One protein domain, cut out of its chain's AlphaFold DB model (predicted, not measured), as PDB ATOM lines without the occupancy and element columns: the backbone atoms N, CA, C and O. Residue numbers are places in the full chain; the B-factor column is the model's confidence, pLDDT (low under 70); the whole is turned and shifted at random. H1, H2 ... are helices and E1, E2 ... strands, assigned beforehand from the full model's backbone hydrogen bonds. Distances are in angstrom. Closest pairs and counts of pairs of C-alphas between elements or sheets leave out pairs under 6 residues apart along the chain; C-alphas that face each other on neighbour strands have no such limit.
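AT A GLANCE: This is residues 92 to 172 of the 258 residues of an uncharacterized protein of Emergomyces africanus (UniProt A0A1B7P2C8). Look first for a small wall of three strands, E1, E2 and E3, with helix H2 over E1 on one face; H2 also reaches away from the sheet, and H1 lies beyond it, so that the two helices make one end of an elongated shape. A long loop, residues 142 to 157, joins E2 to E3, which run parallel, while E1 and E2 form a hairpin. You will find 81 residues printed, with two named helices and three named strands in the order H1, H2, E1, E2, E3; the sheet is mixed, in the order E1, E2, E3. The class is mixed, helices and strands, with 36 of the residues, under half, in named elements. The whole is compact, with a radius of gyration of the C-alphas of 13.3 A, and spans 41 by 24 by 22 A.

HOW THE PARTS SIT: Start at inner strand E2, residues 137 to 141. Its antiparallel neighbour is edge strand E1, residues 127 to 132, at 155 degrees; look for N 138 and O 131, 2.7 A apart, within hydrogen-bond range. Its parallel neighbour is edge strand E3, residues 158 to 161, at 34 degrees; N 139 and O 159 are 2.8 A apart, within hydrogen-bond range. Now find H2, residues 112 to 123, which is on the sheet and over E1; its height over the sheet is 8.8 A, with the local plane fitted to only just enough C-alphas, 6. It runs across the strands, at 82 degrees to E1 on the local plane. The closest C-alphas of H2 and E1 are those of Glu 121 and Thr 127, 5.4 A apart. Farther out is H1, residues 96 to 104, near H2, with 6 pairs of C-alphas within 10 A and the closest 8.3 A apart. H1 is not on the sheet and is apart from E1, E2 and E3. In H1 and H2 every O i to N i+4 pair is within hydrogen-bond range.

IN THESE COORDINATES: Find C-alpha 96 at (-199.138, 41.958, 34.685); from there H1 runs 11.6 A to C-alpha 104. H2 runs 16.3 A from Thr 112 to C-alpha 123 at (-187.887, 53.348, 38.159). E1 covers 14.2 A, E2 12.5 A and E3 9.9 A, ending at C-alpha 161, (-180.758, 41.748, 30.908).

THE WHOLE: The two C-alphas farthest apart are those of Ala 107 and Arg 172, at 42.2 A. The printed part has no cut. The link from E2 to E3 is long, with 16 residues. Confidence is low, under 70, at residues 92 to 114, 116 and 172; the mean pLDDT of the printed part is 74.8, and of H1 42.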
ATOM      1  N   ARG A  92    -198.355  38.794  25.135       50.00
ATOM      2  CA  ARG A  92    -199.252  39.340  26.166       50.00
ATOM      3  C   ARG A  92    -199.513  38.269  27.232       50.00
ATOM      4  O   ARG A  92    -200.428  37.476  27.032       50.00
ATOM      5  N   ASP A  93    -198.851  38.352  28.390       46.09
ATOM      6  CA  ASP A  93    -199.076  37.415  29.503       46.09
ATOM      7  C   ASP A  93    -199.457  38.091  30.830       46.09
ATOM      8  O   ASP A  93    -199.007  39.174  31.206       46.09
ATOM      9  N   LYS A  94    -200.382  37.421  31.522       41.44
ATOM     10  CA  LYS A  94    -201.407  37.977  32.415       41.44
ATOM     11  C   LYS A  94    -200.999  38.211  33.874       41.44
ATOM     12  O   LYS A  94    -201.827  38.706  34.632       41.44
ATOM     13  N   LEU A  95    -199.760  37.954  34.297       42.31
ATOM     14  CA  LEU A  95    -199.372  38.297  35.679       42.31
ATOM     15  C   LEU A  95    -199.262  39.809  35.905       42.31
ATOM     16  O   LEU A  95    -199.548  40.317  36.988       42.31
ATOM     17  N   PHE A  96    -198.975  40.520  34.818       42.72
ATOM     18  CA  PHE A  96    -199.138  41.958  34.685       42.72
ATOM     19  C   PHE A  96    -200.527  42.424  35.160       42.72
ATOM     20  O   PHE A  96    -200.612  43.453  35.819       42.72
ATOM     21  N   TYR A  97    -201.592  41.634  34.935       45.19
ATOM     22  CA  TYR A  97    -202.984  42.003  35.222       45.19
ATOM     23  C   TYR A  97    -203.370  42.003  36.704       45.19
ATOM     24  O   TYR A  97    -204.341  42.662  37.051       45.19
ATOM     25  N   GLN A  98    -202.653  41.314  37.593       44.38
ATOM     26  CA  GLN A  98    -203.005  41.285  39.023       44.38
ATOM     27  C   GLN A  98    -202.535  42.553  39.747       44.38
ATOM     28  O   GLN A  98    -203.320  43.189  40.451       44.38
ATOM     29  N   ILE A  99    -201.307  42.999  39.460       44.56
ATOM     30  CA  ILE A  99    -200.810  44.324  39.866       44.56
ATOM     31  C   ILE A  99    -201.660  45.421  39.199       44.56
ATOM     32  O   ILE A  99    -202.071  46.382  39.846       44.56
ATOM     33  N   LEU A 100    -202.045  45.211  37.937       41.19
ATOM     34  CA  LEU A 100    -203.003  46.046  37.206       41.19
ATOM     35  C   LEU A 100    -204.405  46.077  37.798       41.19
ATOM     36  O   LEU A 100    -205.042  47.105  37.682       41.19
ATOM     37  N   ARG A 101    -204.926  45.004  38.399       39.94
ATOM     38  CA  ARG A 101    -206.289  44.961  38.959       39.94
ATOM     39  C   ARG A 101    -206.359  45.681  40.300       39.94
ATOM     40  O   ARG A 101    -207.347  46.357  40.567       39.94
ATOM     41  N   ALA A 102    -205.292  45.586  41.094       40.19
ATOM     42  CA  ALA A 102    -205.131  46.367  42.316       40.19
ATOM     43  C   ALA A 102    -205.017  47.878  42.024       40.19
ATOM     44  O   ALA A 102    -205.538  48.682  42.791       40.19
ATOM     45  N   LEU A 103    -204.419  48.270  40.886       38.50
ATOM     46  CA  LEU A 103    -204.362  49.671  40.440       38.50
ATOM     47  C   LEU A 103    -205.573  50.125  39.593       38.50
ATOM     48  O   LEU A 103    -205.973  51.279  39.695       38.50
ATOM     49  N   ALA A 104    -206.203  49.256  38.795       36.94
ATOM     50  CA  ALA A 104    -207.350  49.554  37.916       36.94
ATOM     51  C   ALA A 104    -208.706  49.589  38.641       36.94
ATOM     52  O   ALA A 104    -209.726  49.903  38.030       36.94
ATOM     53  N   ALA A 105    -208.721  49.340  39.954       40.38
ATOM     54  CA  ALA A 105    -209.772  49.867  40.823       40.38
ATOM     55  C   ALA A 105    -209.812  51.416  40.801       40.38
ATOM     56  O   ALA A 105    -210.816  52.007  41.193       40.38
ATOM     57  N   SER A 106    -208.770  52.078  40.270       42.06
ATOM     58  CA  SER A 106    -208.854  53.433  39.717       42.06
ATOM     59  C   SER A 106    -209.204  53.366  38.220       42.06
ATOM     60  O   SER A 106    -208.494  52.791  37.395       42.06
ATOM     61  N   ALA A 107    -210.383  53.865  37.867       34.44
ATOM     62  CA  ALA A 107    -211.017  53.620  36.579       34.44
ATOM     63  C   ALA A 107    -210.343  54.369  35.412       34.44
ATOM     64  O   ALA A 107    -210.566  55.568  35.282       34.44
ATOM     65  N   THR A 108    -209.578  53.688  34.539       40.62
ATOM     66  CA  THR A 108    -209.478  53.937  33.066       40.62
ATOM     67  C   THR A 108    -208.430  53.028  32.385       40.62
ATOM     68  O   THR A 108    -207.233  53.263  32.464       40.62
ATOM     69  N   PHE A 109    -208.862  51.985  31.661       40.75
ATOM     70  CA  PHE A 109    -208.005  50.873  31.192       40.75
ATOM     71  C   PHE A 109    -207.397  51.017  29.768       40.75
ATOM     72  O   PHE A 109    -206.672  50.139  29.320       40.75
ATOM     73  N   ALA A 110    -207.623  52.113  29.035       41.69
ATOM     74  CA  ALA A 110    -206.928  52.359  27.753       41.69
ATOM     75  C   ALA A 110    -205.687  53.264  27.892       41.69
ATOM     76  O   ALA A 110    -204.851  53.309  26.993       41.69
ATOM     77  N   ALA A 111    -205.542  53.951  29.029       48.72
ATOM     78  CA  ALA A 111    -204.388  54.792  29.351       48.72
ATOM     79  C   ALA A 111    -203.262  54.022  30.070       48.72
ATOM     80  O   ALA A 111    -202.171  54.549  30.259       48.72
ATOM     81  N   THR A 112    -203.515  52.776  30.475       51.91
ATOM     82  CA  THR A 112    -202.702  52.046  31.453       51.91
ATOM     83  C   THR A 112    -201.402  51.494  30.890       51.91
ATOM     84  O   THR A 112    -200.387  51.611  31.565       51.91
ATOM     85  N   THR A 113    -201.370  50.926  29.681       53.88
ATOM     86  CA  THR A 113    -200.124  50.353  29.124       53.88
ATOM     87  C   THR A 113    -199.013  51.403  29.041       53.88
ATOM     88  O   THR A 113    -197.879  51.131  29.430       53.88
ATOM     89  N   THR A 114    -199.366  52.623  28.632       62.41
ATOM     90  CA  THR A 114    -198.478  53.791  28.630       62.41
ATOM     91  C   THR A 114    -198.061  54.184  30.046       62.41
ATOM     92  O   THR A 114    -196.894  54.484  30.268       62.41
ATOM     93  N   THR A 115    -198.966  54.131  31.030       72.25
ATOM     94  CA  THR A 115    -198.632  54.417  32.437       72.25
ATOM     95  C   THR A 115    -197.649  53.406  33.032       72.25
ATOM     96  O   THR A 115    -196.772  53.796  33.796       72.25
ATOM     97  N   TYR A 116    -197.755  52.117  32.693       66.25
ATOM     98  CA  TYR A 116    -196.844  51.092  33.220       66.25
ATOM     99  C   TYR A 116    -195.459  51.170  32.602       66.25
ATOM    100  O   TYR A 116    -194.476  51.079  33.334       66.25
ATOM    101  N   GLN A 117    -195.382  51.355  31.282       74.31
ATOM    102  CA  GLN A 117    -194.103  51.630  30.632       74.31
ATOM    103  C   GLN A 117    -193.469  52.877  31.242       74.31
ATOM    104  O   GLN A 117    -192.330  52.807  31.682       74.31
ATOM    105  N   PHE A 118    -194.244  53.947  31.431       83.75
ATOM    106  CA  PHE A 118    -193.766  55.160  32.086       83.75
ATOM    107  C   PHE A 118    -193.259  54.912  33.515       83.75
ATOM    108  O   PHE A 118    -192.195  55.402  33.882       83.75
ATOM    109  N   LEU A 119    -193.970  54.131  34.335       82.94
ATOM    110  CA  LEU A 119    -193.532  53.812  35.697       82.94
ATOM    111  C   LEU A 119    -192.242  52.978  35.704       82.94
ATOM    112  O   LEU A 119    -191.344  53.249  36.498       82.94
ATOM    113  N   LEU A 120    -192.146  51.975  34.831       81.00
ATOM    114  CA  LEU A 120    -190.955  51.131  34.714       81.00
ATOM    115  C   LEU A 120    -189.758  51.929  34.193       81.00
ATOM    116  O   LEU A 120    -188.671  51.797  34.747       81.00
ATOM    117  N   GLU A 121    -189.965  52.798  33.203       83.44
ATOM    118  CA  GLU A 121    -188.960  53.744  32.711       83.44
ATOM    119  C   GLU A 121    -188.555  54.760  33.789       83.44
ATOM    120  O   GLU A 121    -187.388  55.135  33.867       83.44
ATOM    121  N   THR A 122    -189.482  55.171  34.659       86.88
ATOM    122  CA  THR A 122    -189.184  56.079  35.781       86.88
ATOM    123  C   THR A 122    -188.338  55.389  36.851       86.88
ATOM    124  O   THR A 122    -187.425  55.999  37.404       86.88
ATOM    125  N   LEU A 123    -188.632  54.122  37.162       87.31
ATOM    126  CA  LEU A 123    -187.887  53.348  38.159       87.31
ATOM    127  C   LEU A 123    -186.515  52.919  37.643       87.31
ATOM    128  O   LEU A 123    -185.527  52.982  38.374       87.31
ATOM    129  N   PHE A 124    -186.462  52.484  36.388       90.75
ATOM    130  CA  PHE A 124    -185.243  52.056  35.729       90.75
ATOM    131  C   PHE A 124    -185.227  52.577  34.285       90.75
ATOM    132  O   PHE A 124    -185.785  51.934  33.383       90.75
ATOM    133  N   PRO A 125    -184.586  53.736  34.059       91.62
ATOM    134  CA  PRO A 125    -184.463  54.324  32.733       91.62
ATOM    135  C   PRO A 125    -183.889  53.331  31.720       91.62
ATOM    136  O   PRO A 125    -182.930  52.622  32.013       91.62
ATOM    137  N   GLY A 126    -184.496  53.271  30.533       91.69
ATOM    138  CA  GLY A 126    -184.102  52.335  29.474       91.69
ATOM    139  C   GLY A 126    -184.755  50.950  29.555       91.69
ATOM    140  O   GLY A 126    -184.422  50.079  28.749       91.69
ATOM    141  N   THR A 127    -185.690  50.727  30.489       93.69
ATOM    142  CA  THR A 127    -186.498  49.495  30.517       93.69
ATOM    143  C   THR A 127    -187.480  49.479  29.362       93.69
ATOM    144  O   THR A 127    -188.417  50.268  29.336       93.69
ATOM    145  N   TYR A 128    -187.307  48.534  28.446       93.25
ATOM    146  CA  TYR A 128    -188.194  48.364  27.297       93.25
ATOM    147  C   TYR A 128    -189.091  47.123  27.420       93.25
ATOM    148  O   TYR A 128    -190.021  46.939  26.634       93.25
ATOM    149  N   GLY A 129    -188.839  46.264  28.412       90.75
ATOM    150  CA  GLY A 129    -189.637  45.067  28.644       90.75
ATOM    151  C   GLY A 129    -189.513  44.521  30.060       90.75
ATOM    152  O   GLY A 129    -188.566  44.808  30.788       90.75
ATOM    153  N   LEU A 130    -190.494  43.706  30.440       90.44
ATOM    154  CA  LEU A 130    -190.533  42.998  31.712       90.44
ATOM    155  C   LEU A 130    -190.905  41.539  31.442       90.44
ATOM    156  O   LEU A 130    -191.829  41.267  30.678       90.44
ATOM    157  N   SER A 131    -190.198  40.606  32.069       89.25
ATOM    158  CA  SER A 131    -190.454  39.169  31.960       89.25
ATOM    159  C   SER A 131    -190.194  38.473  33.300       89.25
ATOM    160  O   SER A 131    -189.710  39.089  34.250       89.25
ATOM    161  N   MET A 132    -190.538  37.194  33.419       86.69
ATOM    162  CA  MET A 132    -190.244  36.374  34.596       86.69
ATOM    163  C   MET A 132    -189.881  34.953  34.178       86.69
ATOM    164  O   MET A 132    -190.471  34.410  33.250       86.69
ATOM    165  N   ASP A 133    -188.964  34.322  34.912       81.38
ATOM    166  CA  ASP A 133    -188.568  32.912  34.722       81.38
ATOM    167  C   ASP A 133    -189.021  32.014  35.898       81.38
ATOM    168  O   ASP A 133    -188.422  30.983  36.226       81.38
ATOM    169  N   GLY A 134    -190.074  32.460  36.587       81.00
ATOM    170  CA  GLY A 134    -190.634  31.856  37.794       81.00
ATOM    171  C   GLY A 134    -189.861  32.162  39.080       81.00
ATOM    172  O   GLY A 134    -190.464  32.146  40.147       81.00
ATOM    173  N   THR A 135    -188.556  32.456  39.013       85.38
ATOM    174  CA  THR A 135    -187.733  32.720  40.218       85.38
ATOM    175  C   THR A 135    -187.229  34.162  40.277       85.38
ATOM    176  O   THR A 135    -187.036  34.699  41.364       85.38
ATOM    177  N   PHE A 136    -187.047  34.793  39.119       88.12
ATOM    178  CA  PHE A 136    -186.505  36.133  38.956       88.12
ATOM    179  C   PHE A 136    -187.446  37.007  38.132       88.12
ATOM    180  O   PHE A 136    -188.110  36.542  37.198       88.12
ATOM    181  N   GLN A 137    -187.444  38.300  38.445       91.19
ATOM    182  CA  GLN A 137    -188.115  39.315  37.645       91.19
ATOM    183  C   GLN A 137    -187.109  39.948  36.681       91.19
ATOM    184  O   GLN A 137    -186.176  40.615  37.111       91.19
ATOM    185  N   HIS A 138    -187.290  39.716  35.384       92.75
ATOM    186  CA  HIS A 138    -186.405  40.189  34.327       92.75
ATOM    187  C   HIS A 138    -186.819  41.581  33.860       92.75
ATOM    188  O   HIS A 138    -187.919  41.756  33.340       92.75
ATOM    189  N   PHE A 139    -185.923  42.550  33.998       94.31
ATOM    190  CA  PHE A 139    -186.033  43.886  33.429       94.31
ATOM    191  C   PHE A 139    -185.177  43.928  32.167       94.31
ATOM    192  O   PHE A 139    -183.950  43.830  32.238       94.31
ATOM    193  N   LEU A 140    -185.836  44.028  31.015       94.38
ATOM    194  CA  LEU A 140    -185.162  44.086  29.728       94.38
ATOM    195  C   LEU A 140    -184.717  45.520  29.458       94.38
ATOM    196  O   LEU A 140    -185.556  46.416  29.341       94.38
ATOM    197  N   GLN A 141    -183.403  45.729  29.416       94.81
ATOM    198  CA  GLN A 141    -182.767  47.042  29.332       94.81
ATOM    199  C   GLN A 141    -181.552  46.991  28.422       94.81
ATOM    200  O   GLN A 141    -180.731  46.088  28.536       94.81
ATOM    201  N   THR A 142    -181.393  47.987  27.555       91.69
ATOM    202  CA  THR A 142    -180.213  48.086  26.680       91.69
ATOM    203  C   THR A 142    -178.921  48.323  27.460       91.69
ATOM    204  O   THR A 142    -177.859  47.870  27.042       91.69
ATOM    205  N   GLU A 143    -179.011  49.008  28.599       93.81
ATOM    206  CA  GLU A 143    -177.887  49.329  29.474       93.81
ATOM    207  C   GLU A 143    -178.213  48.926  30.912       93.81
ATOM    208  O   GLU A 143    -179.343  49.072  31.368       93.81
ATOM    209  N   LEU A 144    -177.219  48.410  31.639       92.12
ATOM    210  CA  LEU A 144    -177.406  48.040  33.039       92.12
ATOM    211  C   LEU A 144    -177.560  49.297  33.906       92.12
ATOM    212  O   LEU A 144    -176.751  50.221  33.777       92.12
ATOM    213  N   PRO A 145    -178.509  49.319  34.859       91.44
ATOM    214  CA  PRO A 145    -178.672  50.470  35.723       91.44
ATOM    215  C   PRO A 145    -177.466  50.568  36.671       91.44
ATOM    216  O   PRO A 145    -176.895  49.539  37.061       91.44
ATOM    217  N   PRO A 146    -177.065  51.777  37.095       90.62
ATOM    218  CA  PRO A 146    -175.992  51.931  38.067       90.62
ATOM    219  C   PRO A 146    -176.350  51.221  39.383       90.62
ATOM    220  O   PRO A 146    -177.491  51.233  39.840       90.62
ATOM    221  N   LYS A 147    -175.361  50.564  39.993       91.00
ATOM    222  CA  LYS A 147    -175.503  49.915  41.306       91.00
ATOM    223  C   LYS A 147    -175.578  50.975  42.421       91.00
ATOM    224  O   LYS A 147    -174.977  52.037  42.264       91.00
ATOM    225  N   PRO A 148    -176.202  50.675  43.575       92.69
ATOM    226  CA  PRO A 148    -176.741  49.377  43.992       92.69
ATOM    227  C   PRO A 148    -178.181  49.132  43.529       92.69
ATOM    228  O   PRO A 148    -179.007  50.037  43.502       92.69
ATOM    229  N   TRP A 149    -178.497  47.875  43.219       90.44
ATOM    230  CA  TRP A 149    -179.853  47.467  42.851       90.44
ATOM    231  C   TRP A 149    -180.664  47.057  44.082       90.44
ATOM    232  O   TRP A 149    -180.087  46.537  45.049       90.44
ATOM    233  N   PRO A 150    -181.996  47.241  44.061       90.00
ATOM    234  CA  PRO A 150    -182.850  46.705  45.109       90.00
ATOM    235  C   PRO A 150    -182.689  45.185  45.190       90.00
ATOM    236  O   PRO A 150    -182.572  44.499  44.177       90.00
ATOM    237  N   ARG A 151    -182.697  44.640  46.413       91.12
ATOM    238  CA  ARG A 151    -182.577  43.186  46.619       91.12
ATOM    239  C   ARG A 151    -183.780  42.422  46.071       91.12
ATOM    240  O   ARG A 151    -183.626  41.291  45.625       91.12
ATOM    241  N   THR A 152    -184.962  43.031  46.133       90.94
ATOM    242  CA  THR A 152    -186.232  42.442  45.697       90.94
ATOM    243  C   THR A 152    -187.178  43.523  45.186       90.94
ATOM    244  O   THR A 152    -187.233  44.604  45.775       90.94
ATOM    245  N   ILE A 153    -187.973  43.207  44.167       85.62
ATOM    246  CA  ILE A 153    -189.092  44.008  43.661       85.62
ATOM    247  C   ILE A 153    -190.313  43.093  43.635       85.62
ATOM    248  O   ILE A 153    -190.245  41.979  43.124       85.62
ATOM    249  N   ALA A 154    -191.407  43.515  44.276       83.69
ATOM    250  CA  ALA A 154    -192.601  42.679  44.460       83.69
ATOM    251  C   ALA A 154    -192.296  41.278  45.051       83.69
ATOM    252  O   ALA A 154    -192.927  40.287  44.699       83.69
ATOM    253  N   GLY A 155    -191.300  41.188  45.940       86.31
ATOM    254  CA  GLY A 155    -190.887  39.932  46.577       86.31
ATOM    255  C   GLY A 155    -190.001  39.020  45.721       86.31
ATOM    256  O   GLY A 155    -189.524  38.010  46.236       86.31
ATOM    257  N   LEU A 156    -189.720  39.379  44.465       85.81
ATOM    258  CA  LEU A 156    -188.832  38.629  43.577       85.81
ATOM    259  C   LEU A 156    -187.486  39.347  43.407       85.81
ATOM    260  O   LEU A 156    -187.454  40.577  43.347       85.81
ATOM    261  N   PRO A 157    -186.358  38.626  43.315       91.00
ATOM    262  CA  PRO A 157    -185.083  39.243  42.975       91.00
ATOM    263  C   PRO A 157    -185.131  39.826  41.550       91.00
ATOM    264  O   PRO A 157    -185.498  39.102  40.615       91.00
ATOM    265  N   PRO A 158    -184.777  41.110  41.360       93.12
ATOM    266  CA  PRO A 158    -184.702  41.696  40.033       93.12
ATOM    267  C   PRO A 158    -183.459  41.196  39.297       93.12
ATOM    268  O   PRO A 158    -182.394  40.996  39.889       93.12
ATOM    269  N   TYR A 159    -183.596  41.034  37.991       93.12
ATOM    270  CA  TYR A 159    -182.528  40.644  37.091       93.12
ATOM    271  C   TYR A 159    -182.561  41.523  35.841       93.12
ATOM    272  O   TYR A 159    -183.577  41.590  35.159       93.12
ATOM    273  N   PHE A 160    -181.466  42.219  35.549       93.56
ATOM    274  CA  PHE A 160    -181.381  43.152  34.423       93.56
ATOM    275  C   PHE A 160    -180.655  42.482  33.257       93.56
ATOM    276  O   PHE A 160    -179.541  41.987  33.439       93.56
ATOM    277  N   ALA A 161    -181.284  42.443  32.082       93.69
ATOM    278  CA  ALA A 161    -180.758  41.748  30.908       93.69
ATOM    279  C   ALA A 161    -181.012  42.535  29.613       93.69
ATOM    280  O   ALA A 161    -182.063  43.161  29.489       93.69
ATOM    281  N   PRO A 162    -180.108  42.469  28.620       93.94
ATOM    282  CA  PRO A 162    -180.312  43.123  27.332       93.94
ATOM    283  C   PRO A 162    -181.368  42.453  26.468       93.94
ATOM    284  O   PRO A 162    -181.924  43.119  25.609       93.94
ATOM    285  N   GLU A 163    -181.651  41.172  26.685       91.44
ATOM    286  CA  GLU A 163    -182.645  40.379  25.960       91.44
ATOM    287  C   GLU A 163    -183.018  39.147  26.804       91.44
ATOM    288  O   GLU A 163    -182.283  38.750  27.714       91.44
ATOM    289  N   MET A 164    -184.155  38.516  26.501       86.31
ATOM    290  CA  MET A 164    -184.478  37.209  27.073       86.31
ATOM    291  C   MET A 164    -183.671  36.127  26.366       86.31
ATOM    292  O   MET A 164    -183.699  36.020  25.143       86.31
ATOM    293  N   GLY A 165    -183.003  35.274  27.134       85.06
ATOM    294  CA  GLY A 165    -182.344  34.104  26.575       85.06
ATOM    295  C   GLY A 165    -181.607  33.287  27.627       85.06
ATOM    296  O   GLY A 165    -181.270  33.825  28.685       85.06
ATOM    297  N   PRO A 166    -181.313  32.006  27.347       82.69
ATOM    298  CA  PRO A 166    -180.550  31.140  28.247       82.69
ATOM    299  C   PRO A 166    -179.199  31.727  28.676       82.69
ATOM    300  O   PRO A 166    -178.727  31.459  29.776       82.69
ATOM    301  N   GLN A 167    -178.583  32.536  27.809       87.81
ATOM    302  CA  GLN A 167    -177.313  33.219  28.053       87.81
ATOM    303  C   GLN A 167    -177.425  34.354  29.078       87.81
ATOM    304  O   GLN A 167    -176.434  34.694  29.721       87.81
ATOM    305  N   HIS A 168    -178.625  34.915  29.240       85.81
ATOM    306  CA  HIS A 168    -178.885  35.996  30.183       85.81
ATOM    307  C   HIS A 168    -179.649  35.522  31.405       85.81
ATOM    308  O   HIS A 168    -179.534  36.163  32.431       85.81
ATOM    309  N   THR A 169    -180.382  34.413  31.379       81.56
ATOM    310  CA  THR A 169    -181.080  33.937  32.582       81.56
ATOM    311  C   THR A 169    -180.076  33.462  33.643       81.56
ATOM    312  O   THR A 169    -179.248  32.599  33.348       81.56
ATOM    313  N   PRO A 170    -180.166  33.929  34.903       71.81
ATOM    314  CA  PRO A 170    -179.263  33.520  35.986       71.81
ATOM    315  C   PRO A 170    -179.451  32.055  36.403       71.81
ATOM    316  O   PRO A 170    -178.663  31.513  37.187       71.81
ATOM    317  N   ARG A 171    -180.489  31.382  35.894       70.62
ATOM    318  CA  ARG A 171    -180.629  29.941  36.048       70.62
ATOM    319  C   ARG A 171    -179.464  29.241  35.360       70.62
ATOM    320  O   ARG A 171    -179.349  29.240  34.139       70.62
ATOM    321  N   ARG A 172    -178.674  28.505  36.152       56.97
ATOM    322  CA  ARG A 172    -178.008  27.307  35.626       56.97
ATOM    323  C   ARG A 172    -179.074  26.507  34.897       56.97
ATOM    324  O   ARG A 172    -180.145  26.310  35.471       56.97
TER     325      ARG A 172